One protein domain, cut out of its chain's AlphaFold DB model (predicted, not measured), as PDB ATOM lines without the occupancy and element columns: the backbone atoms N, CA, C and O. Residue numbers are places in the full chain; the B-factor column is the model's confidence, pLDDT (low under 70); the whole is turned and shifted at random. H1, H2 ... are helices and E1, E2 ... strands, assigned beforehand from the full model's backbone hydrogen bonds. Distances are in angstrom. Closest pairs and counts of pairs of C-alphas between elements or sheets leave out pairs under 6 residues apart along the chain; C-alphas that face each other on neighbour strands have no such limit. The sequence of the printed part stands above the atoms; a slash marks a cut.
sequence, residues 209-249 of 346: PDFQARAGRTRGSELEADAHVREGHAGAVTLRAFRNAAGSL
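Overview. This is residues 209 to 249 of the 346 residues of the protein "SurE domain-containing protein" of Chlorella variabilis (UniProt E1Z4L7). Little regular structure: a long loop, drawn together near the printed ends by two short strands side by side, E1 and E2, with a short helix, H1, toward the far end, where residues 230 to 236 stick out. The printed part has 41 residues, 11 of them in named elements, in the order E1, H1, E2; the sheet is antiparallel and the class mixed. It is only just loose, close to extended: radius of gyration of the C-alphas 13.4 A, spans 41 by 22 by 14 A.

Arrangement. E1, residues 211 to 213, and E2, residues 242 to 244, are antiparallel neighbours, their directions 149 degrees apart. N 212 and O 243 are within hydrogen-bond range at 2.9 A. In H1, residues 227 to 231, the O i to N i+4 pair is within range.

Along the chain. E1, 6.6 A long, begins at C-alpha 211 (155.525, 143.046, 122.899). H1 measures 6.1 A. E2, 6.8 A long, ends at C-alpha 244 (152.385, 140.621, 120.674).

Size, cuts and confidence. The printed part has no cut. The farthest C-alphas, of Ala 234 and Leu 249, are 41.8 A apart. The link from E1 to H1 is long, 13 residues. The model's pLDDT is under 70 at residues 215 to 226, 234 and 236.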
ATOM      1  N   PRO A 209     148.342 144.483 125.050       85.06
ATOM      2  CA  PRO A 209     149.444 143.793 124.396       85.06
ATOM      3  C   PRO A 209     150.711 143.801 125.263       85.06
ATOM      4  O   PRO A 209     150.992 144.780 125.951       85.06
ATOM      5  N   ASP A 210     151.500 142.732 125.168       88.44
ATOM      6  CA  ASP A 210     152.890 142.687 125.641       88.44
ATOM      7  C   ASP A 210     153.780 142.326 124.454       88.44
ATOM      8  O   ASP A 210     153.604 141.279 123.831       88.44
ATOM      9  N   PHE A 211     154.696 143.220 124.085       89.88
ATOM     10  CA  PHE A 211     155.525 143.046 122.899       89.88
ATOM     11  C   PHE A 211     156.881 142.466 123.267       89.88
ATOM     12  O   PHE A 211     157.716 143.119 123.890       89.88
ATOM     13  N   GLN A 212     157.135 141.258 122.776       88.44
ATOM     14  CA  GLN A 212     158.392 140.557 122.990       88.44
ATOM     15  C   GLN A 212     159.244 140.621 121.725       88.44
ATOM     16  O   GLN A 212     158.773 140.345 120.616       88.44
ATOM     17  N   ALA A 213     160.511 141.005 121.887       87.31
ATOM     18  CA  ALA A 213     161.471 141.004 120.791       87.31
ATOM     19  C   ALA A 213     161.722 139.566 120.320       87.31
ATOM     20  O   ALA A 213     161.945 138.664 121.128       87.31
ATOM     21  N   ARG A 214     161.730 139.347 119.004       79.06
ATOM     22  CA  ARG A 214     162.162 138.062 118.446       79.06
ATOM     23  C   ARG A 214     163.689 137.997 118.462       79.06
ATOM     24  O   ARG A 214     164.350 138.800 117.810       79.06
ATOM     25  N   ALA A 215     164.249 137.053 119.218       62.94
ATOM     26  CA  ALA A 215     165.686 136.798 119.232       62.94
ATOM     27  C   ALA A 215     166.110 136.039 117.962       62.94
ATOM     28  O   ALA A 215     165.548 134.994 117.643       62.94
ATOM     29  N   GLY A 216     167.111 136.566 117.252       57.34
ATOM     30  CA  GLY A 216     167.706 135.951 116.063       57.34
ATOM     31  C   GLY A 216     167.944 136.962 114.942       57.34
ATOM     32  O   GLY A 216     167.084 137.785 114.641       57.34
ATOM     33  N   ARG A 217     169.117 136.902 114.294       49.09
ATOM     34  CA  ARG A 217     169.280 137.480 112.953       49.09
ATOM     35  C   ARG A 217     168.384 136.662 112.028       49.09
ATOM     36  O   ARG A 217     168.707 135.505 111.772       49.09
ATOM     37  N   THR A 218     167.289 137.230 111.532       48.81
ATOM     38  CA  THR A 218     166.558 136.636 110.407       48.81
ATOM     39  C   THR A 218     167.524 136.621 109.225       48.81
ATOM     40  O   THR A 218     167.858 137.662 108.658       48.81
ATOM     41  N   ARG A 219     168.116 135.459 108.945       39.59
ATOM     42  CA  ARG A 219     169.121 135.305 107.897       39.59
ATOM     43  C   ARG A 219     168.381 135.024 106.592       39.59
ATOM     44  O   ARG A 219     167.902 133.917 106.408       39.59
ATOM     45  N   GLY A 220     168.349 136.020 105.708       44.88
ATOM     46  CA  GLY A 220     167.974 135.864 104.300       44.88
ATOM     47  C   GLY A 220     166.472 135.961 103.996       44.88
ATOM     48  O   GLY A 220     165.653 135.295 104.612       44.88
ATOM     49  N   SER A 221     166.162 136.811 103.015       43.47
ATOM     50  CA  SER A 221     164.963 136.896 102.158       43.47
ATOM     51  C   SER A 221     163.571 137.308 102.671       43.47
ATOM     52  O   SER A 221     162.806 137.752 101.827       43.47
ATOM     53  N   GLU A 222     163.195 137.246 103.954       48.12
ATOM     54  CA  GLU A 222     161.748 137.367 104.298       48.12
ATOM     55  C   GLU A 222     161.234 138.692 104.888       48.12
ATOM     56  O   GLU A 222     160.027 138.850 105.051       48.12
ATOM     57  N   LEU A 223     162.083 139.670 105.200       54.22
ATOM     58  CA  LEU A 223     161.609 140.948 105.745       54.22
ATOM     59  C   LEU A 223     162.348 142.114 105.092       54.22
ATOM     60  O   LEU A 223     163.309 142.662 105.636       54.22
ATOM     61  N   GLU A 224     161.903 142.477 103.895       57.28
ATOM     62  CA  GLU A 224     162.252 143.766 103.313       57.28
ATOM     63  C   GLU A 224     161.584 144.868 104.153       57.28
ATOM     64  O   GLU A 224     160.422 144.746 104.543       57.28
ATOM     65  N   ALA A 225     162.326 145.929 104.482       59.59
ATOM     66  CA  ALA A 225     161.710 147.125 105.048       59.59
ATOM     67  C   ALA A 225     160.663 147.653 104.058       59.59
ATOM     68  O   ALA A 225     160.892 147.585 102.848       59.59
ATOM     69  N   ASP A 226     159.552 148.179 104.578       66.50
ATOM     70  CA  ASP A 226     158.516 148.818 103.765       66.50
ATOM     71  C   ASP A 226     159.170 149.787 102.763       66.50
ATOM     72  O   ASP A 226     160.113 150.506 103.118       66.50
ATOM     73  N   ALA A 227     158.700 149.778 101.512       70.56
ATOM     74  CA  ALA A 227     159.232 150.622 100.446       70.56
ATOM     75  C   ALA A 227     159.313 152.089 100.896       70.56
ATOM     76  O   ALA A 227     160.335 152.742 100.683       70.56
ATOM     77  N   HIS A 228     158.315 152.553 101.655       75.69
ATOM     78  CA  HIS A 228     158.291 153.905 102.205       75.69
ATOM     79  C   HIS A 228     159.452 154.193 103.175       75.69
ATOM     80  O   HIS A 228     160.008 155.291 103.194       75.69
ATOM     81  N   VAL A 229     159.866 153.200 103.969       73.50
ATOM     82  CA  VAL A 229     161.000 153.329 104.900       73.50
ATOM     83  C   VAL A 229     162.320 153.430 104.134       73.50
ATOM     84  O   VAL A 229     163.203 154.183 104.545       73.50
ATOM     85  N   ARG A 230     162.458 152.705 103.018       70.62
ATOM     86  CA  ARG A 230     163.678 152.692 102.194       70.62
ATOM     87  C   ARG A 230     163.835 153.947 101.343       70.62
ATOM     88  O   ARG A 230     164.925 154.507 101.305       70.62
ATOM     89  N   GLU A 231     162.766 154.406 100.700       72.75
ATOM     90  CA  GLU A 231     162.796 155.582  99.818       72.75
ATOM     91  C   GLU A 231     163.198 156.869 100.560       72.75
ATOM     92  O   GLU A 231     163.842 157.741  99.981       72.75
ATOM     93  N   GLY A 232     162.879 156.973 101.856       70.31
ATOM     94  CA  GLY A 232     163.209 158.139 102.681       70.31
ATOM     95  C   GLY A 232     164.587 158.125 103.356       70.31
ATOM     96  O   GLY A 232     164.956 159.126 103.969       70.31
ATOM     97  N   HIS A 233     165.350 157.024 103.293       72.50
ATOM     98  CA  HIS A 233     166.577 156.871 104.086       72.50
ATOM     99  C   HIS A 233     167.752 156.351 103.251       72.50
ATOM    100  O   HIS A 233     167.823 155.177 102.905       72.50
ATOM    101  N   ALA A 234     168.748 157.212 103.020       67.75
ATOM    102  CA  ALA A 234     169.982 156.868 102.302       67.75
ATOM    103  C   ALA A 234     170.973 155.992 103.113       67.75
ATOM    104  O   ALA A 234     172.038 155.640 102.611       67.75
ATOM    105  N   GLY A 235     170.659 155.673 104.377       71.38
ATOM    106  CA  GLY A 235     171.516 154.918 105.299       71.38
ATOM    107  C   GLY A 235     171.078 153.465 105.518       71.38
ATOM    108  O   GLY A 235     170.023 153.031 105.065       71.38
ATOM    109  N   ALA A 236     171.886 152.700 106.260       69.38
ATOM    110  CA  ALA A 236     171.567 151.313 106.599       69.38
ATOM    111  C   ALA A 236     170.328 151.223 107.512       69.38
ATOM    112  O   ALA A 236     170.336 151.712 108.643       69.38
ATOM    113  N   VAL A 237     169.273 150.558 107.039       70.88
ATOM    114  CA  VAL A 237     168.039 150.324 107.802       70.88
ATOM    115  C   VAL A 237     168.198 149.077 108.673       70.88
ATOM    116  O   VAL A 237     168.497 147.992 108.176       70.88
ATOM    117  N   THR A 238     167.972 149.219 109.981       74.62
ATOM    118  CA  THR A 238     167.965 148.089 110.923       74.62
ATOM    119  C   THR A 238     166.532 147.690 111.253       74.62
ATOM    120  O   THR A 238     165.784 148.479 111.827       74.62
ATOM    121  N   LEU A 239     166.156 146.450 110.941       76.94
ATOM    122  CA  LEU A 239     164.851 145.897 111.295       76.94
ATOM    123  C   LEU A 239     164.890 145.224 112.674       76.94
ATOM    124  O   LEU A 239     165.758 144.396 112.950       76.94
ATOM    125  N   ARG A 240     163.902 145.529 113.521       82.62
ATOM    126  CA  ARG A 240     163.636 144.815 114.778       82.62
ATOM    127  C   ARG A 240     162.222 144.254 114.736       82.62
ATOM    128  O   ARG A 240     161.271 145.009 114.570       82.62
ATOM    129  N   ALA A 241     162.093 142.941 114.893       82.19
ATOM    130  CA  ALA A 241     160.805 142.262 114.886       82.19
ATOM    131  C   ALA A 241     160.299 142.026 116.315       82.19
ATOM    132  O   ALA A 241     161.044 141.565 117.185       82.19
ATOM    133  N   PHE A 242     159.013 142.290 116.532       86.00
ATOM    134  CA  PHE A 242     158.320 142.068 117.796       86.00
ATOM    135  C   PHE A 242     157.080 141.213 117.556       86.00
ATOM    136  O   PHE A 242     156.469 141.276 116.491       86.00
ATOM    137  N   ARG A 243     156.695 140.419 118.553       86.75
ATOM    138  CA  ARG A 243     155.417 139.705 118.578       86.75
ATOM    139  C   ARG A 243     154.609 140.197 119.770       86.75
ATOM    140  O   ARG A 243     155.157 140.289 120.864       86.75
ATOM    141  N   ASN A 244     153.321 140.457 119.567       87.38
ATOM    142  CA  ASN A 244     152.385 140.621 120.674       87.38
ATOM    143  C   ASN A 244     152.110 139.246 121.306       87.38
ATOM    144  O   ASN A 244     151.570 138.357 120.644       87.38
ATOM    145  N   ALA A 245     152.518 139.062 122.556       81.56
ATOM    146  CA  ALA A 245     152.381 137.828 123.321       81.56
ATOM    147  C   ALA A 245     151.117 137.789 124.202       81.56
ATOM    148  O   ALA A 245     150.969 136.832 124.954       81.56
ATOM    149  N   ALA A 246     150.218 138.778 124.072       76.69
ATOM    150  CA  ALA A 246     149.081 139.030 124.964       76.69
ATOM    151  C   ALA A 246     149.540 139.266 126.415       76.69
ATOM    152  O   ALA A 246     149.910 138.352 127.143       76.69
ATOM    153  N   GLY A 247     149.550 140.536 126.811       80.31
ATOM    154  CA  GLY A 247     150.068 140.997 128.091       80.31
ATOM    155  C   GLY A 247     149.043 140.941 129.216       80.31
ATOM    156  O   GLY A 247     148.337 139.954 129.419       80.31
ATOM    157  N   SER A 248     148.981 142.019 129.994       85.81
ATOM    158  CA  SER A 248     148.145 142.086 131.186       85.81
ATOM    159  C   SER A 248     146.652 142.137 130.855       85.81
ATOM    160  O   SER A 248     146.205 142.832 129.940       85.81
ATOM    161  N   LEU A 249     145.862 141.421 131.656       88.25
ATOM    162  CA  LEU A 249     144.411 141.547 131.666       88.25
ATOM    163  C   LEU A 249     144.005 142.602 132.692       88.25
ATOM    164  O   LEU A 249     144.255 142.455 133.889       88.25
TER     165      LEU A 249